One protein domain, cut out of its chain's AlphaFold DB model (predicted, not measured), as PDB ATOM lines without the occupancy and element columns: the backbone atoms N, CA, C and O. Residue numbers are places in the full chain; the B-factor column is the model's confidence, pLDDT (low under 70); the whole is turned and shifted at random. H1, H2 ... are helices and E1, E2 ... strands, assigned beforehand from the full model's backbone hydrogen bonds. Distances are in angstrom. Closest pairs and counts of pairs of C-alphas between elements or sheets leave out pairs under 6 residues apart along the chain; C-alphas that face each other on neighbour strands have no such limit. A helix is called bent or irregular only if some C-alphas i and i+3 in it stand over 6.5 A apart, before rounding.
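This is residues 94 to 206 of the 295 residues of an uncharacterized protein of Planomonospora venezuelensis (UniProt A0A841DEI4). A twisted sheet of four strands forms a wall with two long helices packed over one face and the other face bare: H1 lies over the edge strand E4, and H2 over the E2 and E3 side. The two helices cross the face at a steep angle to each other, and both are kinked. The printed part has 113 residues, with two named helices and four named strands in the order H1, E1, H2, E2, E3, E4; the sheet runs E2, E3, E1, E4 and is mixed. The class is mixed, helices and strands, in two layers, which means helices on one face of a sheet. The whole is compact, with a radius of gyration of the C-alphas of 13.9 A and a rounded outline of 35 by 27 by 25 A.

In the sheet, E2 is residues 172 to 175, 10.1 A long, and E3 is residues 186 to 191, 16.8 A. E1 is residues 123 to 128, 15.2 A, with C-alpha 123 at (-42.185, 16.921, 135.892). E4 is residues 202 to 205, 10.0 A, ending with C-alpha 205 at (-29.177, 17.998, 130.462). H1, residues 94 to 120, measures 31.5 A from C-alpha 94 at (-15.766, 24.186, 124.524); it is irregular, with C-alphas 112 and 115 9.0 A apart, and has a kink of 99 degrees near residue 114. H2, residues 142 to 163, also measures 31.5 A; it is irregular, with C-alphas 157 and 160 7.3 A apart, and has a kink of 39 degrees near residue 157.

E1 and E3 are antiparallel, with N 126 and O 188 at 2.9 A. The hairpin E2 and E3 is antiparallel, with N 172 and O 189 at 2.8 A. E1 and E4 are parallel, with N 127 and O 204 at 2.7 A. H1 is on the sheet at a height of 4.5 A, over E4; its closest C-alphas to E4 are Ala 106 and Phe 204, 5.6 A. H2 is on the same face at a height of 8.8 A, over E3 and, only just, with 3 C-alphas, over E2; its closest C-alphas to E3 are Val 162 and Phe 189, 6.9 A. H1 and H2 touch, the same way at a steep tilt of 50 degrees, closest at the C-alphas of Val 109 and Val 148, 5.4 A. E1, H2 and E2 form a split strand-helix-strand unit, two strands running the same way with E3 between them, and its crossover is left-handed. O i to N i+4 pairs are within hydrogen-bond range in 16 of 23 for H1 and 16 of 18 for H2.

The C-alphas farthest apart, those of Thr 181 and Glu 197, are 41.1 A apart. The printed part has no cut. The link E1 to H2, 13 residues, is long. Mean pLDDT of the printed part is 76.5; residues 129 to 134, 177 to 185 and 192 to 201 are among those under 70.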
ATOM      1  N   LYS A  94     -15.461  25.620 124.599       68.62
ATOM      2  CA  LYS A  94     -15.766  24.186 124.524       68.62
ATOM      3  C   LYS A  94     -17.050  23.897 125.286       68.62
ATOM      4  O   LYS A  94     -17.938  23.261 124.726       68.62
ATOM      5  N   LEU A  95     -17.160  24.443 126.495       69.56
ATOM      6  CA  LEU A  95     -18.368  24.365 127.307       69.56
ATOM      7  C   LEU A  95     -19.572  24.982 126.588       69.56
ATOM      8  O   LEU A  95     -20.602  24.334 126.468       69.56
ATOM      9  N   ALA A  96     -19.426  26.192 126.042       68.94
ATOM     10  CA  ALA A  96     -20.471  26.902 125.307       68.94
ATOM     11  C   ALA A  96     -21.041  26.044 124.173       68.94
ATOM     12  O   ALA A  96     -22.251  25.848 124.076       68.94
ATOM     13  N   LYS A  97     -20.151  25.458 123.361       73.81
ATOM     14  CA  LYS A  97     -20.525  24.570 122.259       73.81
ATOM     15  C   LYS A  97     -21.223  23.300 122.748       73.81
ATOM     16  O   LYS A  97     -22.129  22.798 122.083       73.81
ATOM     17  N   GLN A  98     -20.797  22.754 123.885       74.50
ATOM     18  CA  GLN A  98     -21.410  21.560 124.455       74.50
ATOM     19  C   GLN A  98     -22.797  21.861 125.035       74.50
ATOM     20  O   GLN A  98     -23.734  21.133 124.728       74.50
ATOM     21  N   VAL A  99     -22.959  22.969 125.763       73.88
ATOM     22  CA  VAL A  99     -24.258  23.455 126.257       73.88
ATOM     23  C   VAL A  99     -25.213  23.735 125.097       73.88
ATOM     24  O   VAL A  99     -26.376  23.348 125.145       73.88
ATOM     25  N   GLU A 100     -24.737  24.360 124.020       76.62
ATOM     26  CA  GLU A 100     -25.533  24.574 122.807       76.62
ATOM     27  C   GLU A 100     -25.977  23.242 122.181       76.62
ATOM     28  O   GLU A 100     -27.149  23.064 121.845       76.62
ATOM     29  N   THR A 101     -25.062  22.273 122.102       80.31
ATOM     30  CA  THR A 101     -25.359  20.922 121.605       80.31
ATOM     31  C   THR A 101     -26.412  20.233 122.479       80.31
ATOM     32  O   THR A 101     -27.403  19.727 121.961       80.31
ATOM     33  N   GLN A 102     -26.261  20.265 123.803       79.38
ATOM     34  CA  GLN A 102     -27.226  19.712 124.758       79.38
ATOM     35  C   GLN A 102     -28.604  20.374 124.636       79.38
ATOM     36  O   GLN A 102     -29.625  19.685 124.611       79.38
ATOM     37  N   ARG A 103     -28.659  21.708 124.516       80.12
ATOM     38  CA  ARG A 103     -29.912  22.451 124.304       80.12
ATOM     39  C   ARG A 103     -30.615  22.001 123.029       80.12
ATOM     40  O   ARG A 103     -31.829  21.807 123.046       80.12
ATOM     41  N   TRP A 104     -29.858  21.793 121.951       85.94
ATOM     42  CA  TRP A 104     -30.390  21.245 120.709       85.94
ATOM     43  C   TRP A 104     -30.990  19.848 120.924       85.94
ATOM     44  O   TRP A 104     -32.157  19.639 120.599       85.94
ATOM     45  N   TYR A 105     -30.257  18.921 121.552       86.19
ATOM     46  CA  TYR A 105     -30.761  17.568 121.822       86.19
ATOM     47  C   TYR A 105     -32.015  17.580 122.702       86.19
ATOM     48  O   TYR A 105     -32.984  16.899 122.385       86.19
ATOM     49  N   ALA A 106     -32.045  18.383 123.768       85.38
ATOM     50  CA  ALA A 106     -33.210  18.486 124.645       85.38
ATOM     51  C   ALA A 106     -34.446  19.011 123.890       85.38
ATOM     52  O   ALA A 106     -35.555  18.500 124.068       85.38
ATOM     53  N   ALA A 107     -34.256  19.996 123.006       85.19
ATOM     54  CA  ALA A 107     -35.321  20.517 122.157       85.19
ATOM     55  C   ALA A 107     -35.827  19.468 121.152       85.19
ATOM     56  O   ALA A 107     -37.038  19.327 120.975       85.19
ATOM     57  N   GLU A 108     -34.930  18.712 120.519       90.38
ATOM     58  CA  GLU A 108     -35.303  17.663 119.565       90.38
ATOM     59  C   GLU A 108     -35.970  16.461 120.247       90.38
ATOM     60  O   GLU A 108     -36.964  15.956 119.736       90.38
ATOM     61  N   VAL A 109     -35.535  16.067 121.448       89.75
ATOM     62  CA  VAL A 109     -36.225  15.054 122.268       89.75
ATOM     63  C   VAL A 109     -37.643  15.510 122.602       89.75
ATOM     64  O   VAL A 109     -38.598  14.751 122.425       89.75
ATOM     65  N   ARG A 110     -37.820  16.774 123.009       89.12
ATOM     66  CA  ARG A 110     -39.153  17.344 123.259       89.12
ATOM     67  C   ARG A 110     -40.034  17.284 122.011       89.12
ATOM     68  O   ARG A 110     -41.205  16.929 122.117       89.12
ATOM     69  N   LYS A 111     -39.495  17.601 120.830       88.69
ATOM     70  CA  LYS A 111     -40.234  17.481 119.562       88.69
ATOM     71  C   LYS A 111     -40.589  16.030 119.249       88.69
ATOM     72  O   LYS A 111     -41.732  15.761 118.889       88.69
ATOM     73  N   ALA A 112     -39.640  15.111 119.412       92.31
ATOM     74  CA  ALA A 112     -39.828  13.692 119.141       92.31
ATOM     75  C   ALA A 112     -40.918  13.079 120.030       92.31
ATOM     76  O   ALA A 112     -41.731  12.301 119.541       92.31
ATOM     77  N   LEU A 113     -41.007  13.476 121.303       90.50
ATOM     78  CA  LEU A 113     -42.074  13.047 122.214       90.50
ATOM     79  C   LEU A 113     -43.481  13.474 121.755       90.50
ATOM     80  O   LEU A 113     -44.457  12.795 122.068       90.50
ATOM     81  N   GLY A 114     -43.614  14.553 120.978       89.62
ATOM     82  CA  GLY A 114     -44.896  14.981 120.417       89.62
ATOM     83  C   GLY A 114     -45.964  15.198 121.496       89.62
ATOM     84  O   GLY A 114     -45.760  15.964 122.434       89.62
ATOM     85  N   LYS A 115     -47.110  14.514 121.376       88.06
ATOM     86  CA  LYS A 115     -48.223  14.628 122.340       88.06
ATOM     87  C   LYS A 115     -47.905  14.029 123.712       88.06
ATOM     88  O   LYS A 115     -48.494  14.451 124.702       88.06
ATOM     89  N   ASP A 116     -46.954  13.095 123.805       88.56
ATOM     90  CA  ASP A 116     -46.577  12.501 125.094       88.56
ATOM     91  C   ASP A 116     -45.919  13.521 126.036       88.56
ATOM     92  O   ASP A 116     -45.921  13.324 127.248       88.56
ATOM     93  N   VAL A 117     -45.433  14.658 125.523       87.12
ATOM     94  CA  VAL A 117     -44.919  15.768 126.346       87.12
ATOM     95  C   VAL A 117     -45.966  16.266 127.348       87.12
ATOM     96  O   VAL A 117     -45.616  16.608 128.476       87.12
ATOM     97  N   GLU A 118     -47.249  16.278 126.978       84.38
ATOM     98  CA  GLU A 118     -48.343  16.730 127.854       84.38
ATOM     99  C   GLU A 118     -48.471  15.847 129.100       84.38
ATOM    100  O   GLU A 118     -48.788  16.313 130.191       84.38
ATOM    101  N   ARG A 119     -48.138  14.564 128.965       85.75
ATOM    102  CA  ARG A 119     -48.228  13.576 130.043       85.75
ATOM    103  C   ARG A 119     -47.124  13.741 131.090       85.75
ATOM    104  O   ARG A 119     -47.258  13.213 132.191       85.75
ATOM    105  N   LEU A 120     -46.074  14.496 130.767       84.50
ATOM    106  CA  LEU A 120     -44.984  14.864 131.671       84.50
ATOM    107  C   LEU A 120     -45.219  16.226 132.350       84.50
ATOM    108  O   LEU A 120     -44.324  16.750 133.012       84.50
ATOM    109  N   GLN A 121     -46.394  16.844 132.212       81.56
ATOM    110  CA  GLN A 121     -46.666  18.127 132.858       81.56
ATOM    111  C   GLN A 121     -46.457  18.053 134.385       81.56
ATOM    112  O   GLN A 121     -46.929  17.135 135.054       81.56
ATOM    113  N   GLY A 122     -45.728  19.029 134.937       76.50
ATOM    114  CA  GLY A 122     -45.346  19.063 136.357       76.50
ATOM    115  C   GLY A 122     -44.082  18.265 136.704       76.50
ATOM    116  O   GLY A 122     -43.645  18.290 137.857       76.50
ATOM    117  N   PHE A 123     -43.465  17.601 135.723       80.00
ATOM    118  CA  PHE A 123     -42.185  16.921 135.892       80.00
ATOM    119  C   PHE A 123     -41.007  17.757 135.396       80.00
ATOM    120  O   PHE A 123     -41.069  18.473 134.390       80.00
ATOM    121  N   VAL A 124     -39.897  17.599 136.107       80.88
ATOM    122  CA  VAL A 124     -38.558  17.935 135.648       80.88
ATOM    123  C   VAL A 124     -37.899  16.647 135.181       80.88
ATOM    124  O   VAL A 124     -37.760  15.700 135.955       80.88
ATOM    125  N   VAL A 125     -37.510  16.633 133.912       84.31
ATOM    126  CA  VAL A 125     -36.787  15.548 133.259       84.31
ATOM    127  C   VAL A 125     -35.362  16.026 133.025       84.31
ATOM    128  O   VAL A 125     -35.084  16.814 132.121       84.31
ATOM    129  N   GLN A 126     -34.453  15.560 133.865       83.69
ATOM    130  CA  GLN A 126     -33.033  15.775 133.674       83.69
ATOM    131  C   GLN A 126     -32.486  14.611 132.855       83.69
ATOM    132  O   GLN A 126     -32.464  13.489 133.337       83.69
ATOM    133  N   LEU A 127     -32.070  14.870 131.622       83.19
ATOM    134  CA  LEU A 127     -31.302  13.934 130.816       83.19
ATOM    135  C   LEU A 127     -29.882  13.874 131.385       83.19
ATOM    136  O   LEU A 127     -29.234  14.908 131.580       83.19
ATOM    137  N   ASP A 128     -29.412  12.672 131.676       76.00
ATOM    138  CA  ASP A 128     -28.091  12.494 132.258       76.00
ATOM    139  C   ASP A 128     -27.031  12.594 131.151       76.00
ATOM    140  O   ASP A 128     -27.047  11.840 130.177       76.00
ATOM    141  N   ASP A 129     -26.107  13.542 131.305       68.38
ATOM    142  CA  ASP A 129     -24.893  13.656 130.494       68.38
ATOM    143  C   ASP A 129     -23.705  13.359 131.410       68.38
ATOM    144  O   ASP A 129     -23.192  14.237 132.108       68.38
ATOM    145  N   TYR A 130     -23.282  12.094 131.445       61.09
ATOM    146  CA  TYR A 130     -22.120  11.635 132.216       61.09
ATOM    147  C   TYR A 130     -20.791  12.067 131.568       61.09
ATOM    148  O   TYR A 130     -19.887  11.254 131.375       61.09
ATOM    149  N   HIS A 131     -20.664  13.353 131.231       55.62
ATOM    150  CA  HIS A 131     -19.435  13.996 130.748       55.62
ATOM    151  C   HIS A 131     -18.888  13.423 129.435       55.62
ATOM    152  O   HIS A 131     -17.684  13.450 129.181       55.62
ATOM    153  N   GLN A 132     -19.802  12.893 128.634       57.19
ATOM    154  CA  GLN A 132     -19.625  12.176 127.382       57.19
ATOM    155  C   GLN A 132     -18.213  11.933 126.848       57.19
ATOM    156  O   GLN A 132     -17.651  12.688 126.046       57.19
ATOM    157  N   ASN A 133     -17.724  10.743 127.178       56.16
ATOM    158  CA  ASN A 133     -16.862   9.982 126.297       56.16
ATOM    159  C   ASN A 133     -17.604   8.688 125.902       56.16
ATOM    160  O   ASN A 133     -17.867   7.886 126.798       56.16
ATOM    161  N   PRO A 134     -17.953   8.482 124.615       64.06
ATOM    162  CA  PRO A 134     -17.717   9.373 123.472       64.06
ATOM    163  C   PRO A 134     -18.659  10.598 123.439       64.06
ATOM    164  O   PRO A 134     -19.742  10.554 124.024       64.06
ATOM    165  N   PRO A 135     -18.271  11.684 122.736       72.88
ATOM    166  CA  PRO A 135     -19.093  12.886 122.574       72.88
ATOM    167  C   PRO A 135     -20.379  12.618 121.778       72.88
ATOM    168  O   PRO A 135     -20.409  11.728 120.924       72.88
ATOM    169  N   TYR A 136     -21.406  13.453 121.983       75.25
ATOM    170  CA  TYR A 136     -22.647  13.431 121.211       75.25
ATOM    171  C   TYR A 136     -22.324  13.461 119.709       75.25
ATOM    172  O   TYR A 136     -21.448  14.222 119.268       75.25
ATOM    173  N   PRO A 137     -23.076  12.707 118.887       82.75
ATOM    174  CA  PRO A 137     -23.053  12.894 117.448       82.75
ATOM    175  C   PRO A 137     -23.324  14.356 117.077       82.75
ATOM    176  O   PRO A 137     -24.009  15.095 117.792       82.75
ATOM    177  N   ARG A 138     -22.804  14.790 115.925       84.75
ATOM    178  CA  ARG A 138     -23.029  16.162 115.449       84.75
ATOM    179  C   ARG A 138     -24.534  16.411 115.267       84.75
ATOM    180  O   ARG A 138     -25.184  15.548 114.665       84.75
ATOM    181  N   PRO A 139     -25.067  17.569 115.701       86.06
ATOM    182  CA  PRO A 139     -26.451  17.948 115.433       86.06
ATOM    183  C   PRO A 139     -26.827  17.722 113.966       86.06
ATOM    184  O   PRO A 139     -26.011  17.952 113.070       86.06
ATOM    185  N   HIS A 140     -28.053  17.257 113.730       85.44
ATOM    186  CA  HIS A 140     -28.604  16.930 112.406       85.44
ATOM    187  C   HIS A 140     -27.943  15.763 111.646       85.44
ATOM    188  O   HIS A 140     -28.341  15.480 110.516       85.44
ATOM    189  N   SER A 141     -26.957  15.067 112.218       90.62
ATOM    190  CA  SER A 141     -26.458  13.813 111.633       90.62
ATOM    191  C   SER A 141     -27.475  12.676 111.791       90.62
ATOM    192  O   SER A 141     -28.309  12.718 112.690       90.62
ATOM    193  N   VAL A 142     -27.375  11.633 110.955       90.00
ATOM    194  CA  VAL A 142     -28.215  10.421 111.077       90.00
ATOM    195  C   VAL A 142     -28.107   9.837 112.488       90.00
ATOM    196  O   VAL A 142     -29.114   9.687 113.164       90.00
ATOM    197  N   ALA A 143     -26.880   9.679 112.993       86.00
ATOM    198  CA  ALA A 143     -26.634   9.199 114.351       86.00
ATOM    199  C   ALA A 143     -27.248  10.096 115.447       86.00
ATOM    200  O   ALA A 143     -27.662   9.591 116.485       86.00
ATOM    201  N   ALA A 144     -27.326  11.417 115.240       88.00
ATOM    202  CA  ALA A 144     -28.001  12.318 116.178       88.00
ATOM    203  C   ALA A 144     -29.522  12.134 116.161       88.00
ATOM    204  O   ALA A 144     -30.153  12.168 117.213       88.00
ATOM    205  N   ILE A 145     -30.108  11.944 114.976       89.69
ATOM    206  CA  ILE A 145     -31.546  11.699 114.810       89.69
ATOM    207  C   ILE A 145     -31.927  10.363 115.456       89.69
ATOM    208  O   ILE A 145     -32.891  10.317 116.218       89.69
ATOM    209  N   ASP A 146     -31.132   9.318 115.220       88.56
ATOM    210  CA  ASP A 146     -31.325   7.998 115.826       88.56
ATOM    211  C   ASP A 146     -31.223   8.077 117.354       88.56
ATOM    212  O   ASP A 146     -32.072   7.546 118.067       88.56
ATOM    213  N   LEU A 147     -30.236   8.820 117.869       86.00
ATOM    214  CA  LEU A 147     -30.073   9.050 119.302       86.00
ATOM    215  C   LEU A 147     -31.275   9.787 119.916       86.00
ATOM    216  O   LEU A 147     -31.762   9.391 120.972       86.00
ATOM    217  N   VAL A 148     -31.781  10.836 119.263       90.25
ATOM    218  CA  VAL A 148     -32.982  11.565 119.714       90.25
ATOM    219  C   VAL A 148     -34.204  10.647 119.751       90.25
ATOM    220  O   VAL A 148     -34.954  10.671 120.727       90.25
ATOM    221  N   ALA A 149     -34.411   9.847 118.700       90.69
ATOM    222  CA  ALA A 149     -35.528   8.911 118.624       90.69
ATOM    223  C   ALA A 149     -35.457   7.875 119.753       90.69
ATOM    224  O   ALA A 149     -36.454   7.656 120.440       90.69
ATOM    225  N   ASN A 150     -34.260   7.338 119.991       88.19
ATOM    226  CA  ASN A 150     -33.972   6.375 121.043       88.19
ATOM    227  C   ASN A 150     -34.242   6.955 122.450       88.19
ATOM    228  O   ASN A 150     -34.946   6.344 123.252       88.19
ATOM    229  N   ILE A 151     -33.776   8.179 122.738       88.06
ATOM    230  CA  ILE A 151     -34.085   8.868 124.008       88.06
ATOM    231  C   ILE A 151     -35.601   9.033 124.180       88.06
ATOM    232  O   ILE A 151     -36.146   8.753 125.246       88.06
ATOM    233  N   ALA A 152     -36.294   9.510 123.142       91.31
ATOM    234  CA  ALA A 152     -37.730   9.757 123.214       91.31
ATOM    235  C   ALA A 152     -38.533   8.463 123.417       91.31
ATOM    236  O   ALA A 152     -39.515   8.473 124.153       91.31
ATOM    237  N   GLU A 153     -38.128   7.359 122.788       91.00
ATOM    238  CA  GLU A 153     -38.728   6.037 122.985       91.00
ATOM    239  C   GLU A 153     -38.614   5.579 124.440       91.00
ATOM    240  O   GLU A 153     -39.638   5.337 125.075       91.00
ATOM    241  N   HIS A 154     -37.415   5.613 125.015       89.50
ATOM    242  CA  HIS A 154     -37.201   5.240 126.412       89.50
ATOM    243  C   HIS A 154     -37.977   6.119 127.402       89.50
ATOM    244  O   HIS A 154     -38.538   5.627 128.383       89.50
ATOM    245  N   VAL A 155     -38.078   7.426 127.137       89.38
ATOM    246  CA  VAL A 155     -38.925   8.317 127.943       89.38
ATOM    247  C   VAL A 155     -40.404   7.908 127.855       89.38
ATOM    248  O   VAL A 155     -41.099   7.955 128.871       89.38
ATOM    249  N   ARG A 156     -40.905   7.473 126.686       91.62
ATOM    250  CA  ARG A 156     -42.288   6.972 126.545       91.62
ATOM    251  C   ARG A 156     -42.517   5.670 127.300       91.62
ATOM    252  O   ARG A 156     -43.594   5.498 127.861       91.62
ATOM    253  N   GLU A 157     -41.539   4.772 127.334       90.31
ATOM    254  CA  GLU A 157     -41.654   3.499 128.055       90.31
ATOM    255  C   GLU A 157     -41.847   3.711 129.560       90.31
ATOM    256  O   GLU A 157     -42.672   3.044 130.189       90.31
ATOM    257  N   VAL A 158     -41.150   4.696 130.132       88.69
ATOM    258  CA  VAL A 158     -41.189   4.971 131.577       88.69
ATOM    259  C   VAL A 158     -42.269   5.980 131.979       88.69
ATOM    260  O   VAL A 158     -42.521   6.165 133.169       88.69
ATOM    261  N   ILE A 159     -42.953   6.616 131.019       88.50
ATOM    262  CA  ILE A 159     -43.873   7.735 131.276       88.50
ATOM    263  C   ILE A 159     -45.011   7.374 132.243       88.50
ATOM    264  O   ILE A 159     -45.371   8.161 133.115       88.50
ATOM    265  N   ASN A 160     -45.565   6.166 132.114       86.56
ATOM    266  CA  ASN A 160     -46.644   5.684 132.978       86.56
ATOM    267  C   ASN A 160     -46.154   5.468 134.410       86.56
ATOM    268  O   ASN A 160     -46.864   5.765 135.368       86.56
ATOM    269  N   ASP A 161     -44.932   4.958 134.545       85.56
ATOM    270  CA  ASP A 161     -44.327   4.689 135.840       85.56
ATOM    271  C   ASP A 161     -44.015   6.003 136.570       85.56
ATOM    272  O   ASP A 161     -44.388   6.177 137.732       85.56
ATOM    273  N   VAL A 162     -43.454   6.996 135.871       85.50
ATOM    274  CA  VAL A 162     -43.144   8.301 136.480       85.50
ATOM    275  C   VAL A 162     -44.391   9.098 136.852       85.50
ATOM    276  O   VAL A 162     -44.368   9.809 137.852       85.50
ATOM    277  N   GLN A 163     -45.511   8.942 136.136       82.88
ATOM    278  CA  GLN A 163     -46.780   9.589 136.497       82.88
ATOM    279  C   GLN A 163     -47.303   9.165 137.879       82.88
ATOM    280  O   GLN A 163     -48.027   9.930 138.525       82.88
ATOM    281  N   SER A 164     -46.904   7.983 138.358       81.19
ATOM    282  CA  SER A 164     -47.247   7.494 139.696       81.19
ATOM    283  C   SER A 164     -46.407   8.118 140.822       81.19
ATOM    284  O   SER A 164     -46.717   7.920 141.999       81.19
ATOM    285  N   LEU A 165     -45.364   8.895 140.494       77.69
ATOM    286  CA  LEU A 165     -44.473   9.492 141.488       77.69
ATOM    287  C   LEU A 165     -45.204  10.533 142.358       77.69
ATOM    288  O   LEU A 165     -45.915  11.407 141.830       77.69
ATOM    289  N   PRO A 166     -45.019  10.493 143.692       74.19
ATOM    290  CA  PRO A 166     -45.593  11.490 144.582       74.19
ATOM    291  C   PRO A 166     -44.915  12.855 144.384       74.19
ATOM    292  O   PRO A 166     -43.765  12.949 143.967       74.19
ATOM    293  N   LEU A 167     -45.630  13.932 144.721       66.12
ATOM    294  CA  LEU A 167     -45.206  15.337 144.548       66.12
ATOM    295  C   LEU A 167     -43.904  15.726 145.273       66.12
ATOM    296  O   LEU A 167     -43.406  16.825 145.065       66.12
ATOM    297  N   THR A 168     -43.367  14.848 146.120       58.59
ATOM    298  CA  THR A 168     -42.188  15.095 146.959       58.59
ATOM    299  C   THR A 168     -41.179  13.944 146.928       58.59
ATOM    300  O   THR A 168     -40.309  13.882 147.796       58.59
ATOM    301  N   SER A 169     -41.292  12.987 145.995       58.56
ATOM    302  CA  SER A 169     -40.276  11.931 145.893       58.56
ATOM    303  C   SER A 169     -38.946  12.494 145.408       58.56
ATOM    304  O   SER A 169     -38.906  13.330 144.503       58.56
ATOM    305  N   LEU A 170     -37.862  11.937 145.953       60.47
ATOM    306  CA  LEU A 170     -36.536  11.988 145.343       60.47
ATOM    307  C   LEU A 170     -36.633  11.590 143.862       60.47
ATOM    308  O   LEU A 170     -37.490  10.784 143.489       60.47
ATOM    309  N   ALA A 171     -35.778  12.181 143.026       69.25
ATOM    310  CA  ALA A 171     -35.774  11.906 141.597       69.25
ATOM    311  C   ALA A 171     -35.682  10.393 141.335       69.25
ATOM    312  O   ALA A 171     -34.880   9.698 141.960       69.25
ATOM    313  N   ARG A 172     -36.510   9.880 140.421       79.75
ATOM    314  CA  ARG A 172     -36.389   8.506 139.932       79.75
ATOM    315  C   ARG A 172     -35.542   8.515 138.669       79.75
ATOM    316  O   ARG A 172     -35.924   9.136 137.681       79.75
ATOM    317  N   THR A 173     -34.408   7.833 138.726       81.88
ATOM    318  CA  THR A 173     -33.445   7.750 137.627       81.88
ATOM    319  C   THR A 173     -33.628   6.451 136.860       81.88
ATOM    320  O   THR A 173     -33.716   5.378 137.457       81.88
ATOM    321  N   TYR A 174     -33.660   6.558 135.536       80.88
ATOM    322  CA  TYR A 174     -33.668   5.434 134.611       80.88
ATOM    323  C   TYR A 174     -32.426   5.527 133.743       80.88
ATOM    324  O   TYR A 174     -32.196   6.552 133.105       80.88
ATOM    325  N   THR A 175     -31.642   4.455 133.716       76.75
ATOM    326  CA  THR A 175     -30.447   4.346 132.878       76.75
ATOM    327  C   THR A 175     -30.724   3.310 131.804       76.75
ATOM    328  O   THR A 175     -31.050   2.168 132.119       76.75
ATOM    329  N   TRP A 176     -30.601   3.710 130.545       72.12
ATOM    330  CA  TRP A 176     -30.947   2.878 129.392       72.12
ATOM    331  C   TRP A 176     -29.712   2.341 128.667       72.12
ATOM    332  O   TRP A 176     -29.797   1.365 127.931       72.12
ATOM    333  N   GLN A 177     -28.543   2.935 128.919       66.94
ATOM    334  CA  GLN A 177     -27.292   2.539 128.281       66.94
ATOM    335  C   GLN A 177     -26.112   2.735 129.234       66.94
ATOM    336  O   GLN A 177     -25.848   3.853 129.672       66.94
ATOM    337  N   ASP A 178     -25.409   1.643 129.555       62.94
ATOM    338  CA  ASP A 178     -24.226   1.633 130.438       62.94
ATOM    339  C   ASP A 178     -22.975   1.049 129.749       62.94
ATOM    340  O   ASP A 178     -21.998   0.660 130.388       62.94
ATOM    341  N   ALA A 179     -22.992   0.966 128.415       62.44
ATOM    342  CA  ALA A 179     -21.833   0.527 127.650       62.44
ATOM    343  C   ALA A 179     -20.724   1.605 127.704       62.44
ATOM    344  O   ALA A 179     -20.995   2.759 127.377       62.44
ATOM    345  N   PRO A 180     -19.462   1.262 128.037       56.91
ATOM    346  CA  PRO A 180     -18.362   2.235 128.132       56.91
ATOM    347  C   PRO A 180     -18.019   2.953 126.818       56.91
ATOM    348  O   PRO A 180     -17.270   3.925 126.819       56.91
ATOM    349  N   THR A 181     -18.486   2.422 125.688       59.59
ATOM    350  CA  THR A 181     -18.145   2.870 124.331       59.59
ATOM    351  C   THR A 181     -19.220   3.733 123.688       59.59
ATOM    352  O   THR A 181     -19.047   4.162 122.551       59.59
ATOM    353  N   GLU A 182     -20.334   3.966 124.376       61.91
ATOM    354  CA  GLU A 182     -21.490   4.681 123.847       61.91
ATOM    355  C   GLU A 182     -21.918   5.761 124.846       61.91
ATOM    356  O   GLU A 182     -21.616   5.652 126.038       61.91
ATOM    357  N   PRO A 183     -22.586   6.835 124.394       57.78
ATOM    358  CA  PRO A 183     -23.143   7.814 125.310       57.78
ATOM    359  C   PRO A 183     -24.028   7.114 126.340       57.78
ATOM    360  O   PRO A 183     -24.964   6.410 125.971       57.78
ATOM    361  N   ARG A 184     -23.756   7.314 127.632       64.56
ATOM    362  CA  ARG A 184     -24.709   6.910 128.665       64.56
ATOM    363  C   ARG A 184     -25.966   7.739 128.488       64.56
ATOM    364  O   ARG A 184     -25.915   8.963 128.583       64.56
ATOM    365  N   ILE A 185     -27.070   7.064 128.211       69.50
ATOM    366  CA  ILE A 185     -28.376   7.689 128.076       69.50
ATOM    367  C   ILE A 185     -29.173   7.308 129.314       69.50
ATOM    368  O   ILE A 185     -29.429   6.130 129.565       69.50
ATOM    369  N   GLY A 186     -29.545   8.310 130.095       77.94
ATOM    370  CA  GLY A 186     -30.432   8.159 131.233       77.94
ATOM    371  C   GLY A 186     -31.291   9.398 131.402       77.94
ATOM    372  O   GLY A 186     -31.024  10.442 130.796       77.94
ATOM    373  N   ALA A 187     -32.328   9.287 132.219       83.62
ATOM    374  CA  ALA A 187     -33.020  10.456 132.715       83.62
ATOM    375  C   ALA A 187     -33.470  10.284 134.156       83.62
ATOM    376  O   ALA A 187     -33.978   9.239 134.571       83.62
ATOM    377  N   SER A 188     -33.342  11.374 134.891       84.44
ATOM    378  CA  SER A 188     -33.847  11.546 136.237       84.44
ATOM    379  C   SER A 188     -35.139  12.360 136.198       84.44
ATOM    380  O   SER A 188     -35.168  13.496 135.721       84.44
ATOM    381  N   PHE A 189     -36.222  11.777 136.707       84.06
ATOM    382  CA  PHE A 189     -37.549  12.381 136.757       84.06
ATOM    383  C   PHE A 189     -37.860  12.813 138.182       84.06
ATOM    384  O   PHE A 189     -37.878  11.992 139.098       84.06
ATOM    385  N   SER A 190     -38.151  14.093 138.378       78.31
ATOM    386  CA  SER A 190     -38.635  14.608 139.658       78.31
ATOM    387  C   SER A 190     -39.933  15.373 139.457       78.31
ATOM    388  O   SER A 190     -40.108  16.096 138.475       78.31
ATOM    389  N   ARG A 191     -40.876  15.186 140.380       73.12
ATOM    390  CA  ARG A 191     -42.138  15.922 140.387       73.12
ATOM    391  C   ARG A 191     -41.950  17.150 141.264       73.12
ATOM    392  O   ARG A 191     -41.607  17.008 142.432       73.12
ATOM    393  N   GLY A 192     -42.126  18.340 140.699       63.88
ATOM    394  CA  GLY A 192     -41.982  19.590 141.446       63.88
ATOM    395  C   GLY A 192     -43.317  20.304 141.620       63.88
ATOM    396  O   GLY A 192     -44.203  20.208 140.769       63.88
ATOM    397  N   LEU A 193     -43.450  21.046 142.720       55.47
ATOM    398  CA  LEU A 193     -44.514  22.030 142.909       55.47
ATOM    399  C   LEU A 193     -44.153  23.282 142.107       55.47
ATOM    400  O   LEU A 193     -43.579  24.229 142.639       55.47
ATOM    401  N   TRP A 194     -44.431  23.265 140.808       56.59
ATOM    402  CA  TRP A 194     -44.219  24.436 139.965       56.59
ATOM    403  C   TRP A 194     -45.524  25.226 139.839       56.59
ATOM    404  O   TRP A 194     -46.586  24.609 139.698       56.59
ATOM    405  N   PRO A 195     -45.474  26.571 139.877       45.44
ATOM    406  CA  PRO A 195     -46.630  27.396 139.559       45.44
ATOM    407  C   PRO A 195     -47.198  26.968 138.204       45.44
ATOM    408  O   PRO A 195     -46.450  26.760 137.247       45.44
ATOM    409  N   THR A 196     -48.519  26.846 138.116       45.94
ATOM    410  CA  THR A 196     -49.283  26.369 136.948       45.94
ATOM    411  C   THR A 196     -49.122  27.213 135.673       45.94
ATOM    412  O   THR A 196     -49.788  26.946 134.677       45.94
ATOM    413  N   GLU A 197     -48.249  28.220 135.682       46.09
ATOM    414  CA  GLU A 197     -48.041  29.195 134.609       46.09
ATOM    415  C   GLU A 197     -46.846  28.869 133.688       46.09
ATOM    416  O   GLU A 197     -46.717  29.487 132.633       46.09
ATOM    417  N   GLN A 198     -45.997  27.876 134.009       44.19
ATOM    418  CA  GLN A 198     -44.995  27.383 133.048       44.19
ATOM    419  C   GLN A 198     -45.581  26.300 132.116       44.19
ATOM    420  O   GLN A 198     -46.053  25.263 132.595       44.19
ATOM    421  N   PRO A 199     -45.537  26.482 130.779       47.19
ATOM    422  CA  PRO A 199     -46.125  25.537 129.839       47.19
ATOM    423  C   PRO A 199     -45.210  24.315 129.618       47.19
ATOM    424  O   PRO A 199     -44.298  24.305 128.782       47.19
ATOM    425  N   GLY A 200     -45.510  23.235 130.340       57.62
ATOM    426  CA  GLY A 200     -45.035  21.876 130.054       57.62
ATOM    427  C   GLY A 200     -43.797  21.412 130.838       57.62
ATOM    428  O   GLY A 200     -43.225  22.172 131.616       57.62
ATOM    429  N   PRO A 201     -43.386  20.141 130.662       67.31
ATOM    430  CA  PRO A 201     -42.219  19.567 131.335       67.31
ATOM    431  C   PRO A 201     -40.928  20.317 131.002       67.31
ATOM    432  O   PRO A 201     -40.700  20.717 129.852       67.31
ATOM    433  N   ARG A 202     -40.033  20.433 131.987       75.06
ATOM    434  CA  ARG A 202     -38.659  20.899 131.756       75.06
ATOM    435  C   ARG A 202     -37.793  19.698 131.409       75.06
ATOM    436  O   ARG A 202     -37.529  18.884 132.283       75.06
ATOM    437  N   ILE A 203     -37.368  19.602 130.151       80.62
ATOM    438  CA  ILE A 203     -36.393  18.607 129.684       80.62
ATOM    439  C   ILE A 203     -35.057  19.328 129.489       80.62
ATOM    440  O   ILE A 203     -34.992  20.267 128.695       80.62
ATOM    441  N   PHE A 204     -34.013  18.940 130.220       75.88
ATOM    442  CA  PHE A 204     -32.679  19.550 130.122       75.88
ATOM    443  C   PHE A 204     -31.575  18.546 130.456       75.88
ATOM    444  O   PHE A 204     -31.855  17.541 131.090       75.88
ATOM    445  N   PHE A 205     -30.327  18.824 130.074       73.25
ATOM    446  CA  PHE A 205     -29.177  17.998 130.462       73.25
ATOM    447  C   PHE A 205     -28.545  18.452 131.779       73.25
ATOM    448  O   PHE A 205     -28.449  19.653 132.040       73.25
ATOM    449  N   SER A 206     -28.077  17.511 132.601       63.59
ATOM    450  CA  SER A 206     -27.300  17.830 133.802       63.59
ATOM    451  C   SER A 206     -26.016  18.585 133.432       63.59
ATOM    452  O   SER A 206     -25.107  18.016 132.836       63.59
TER     453      SER A 206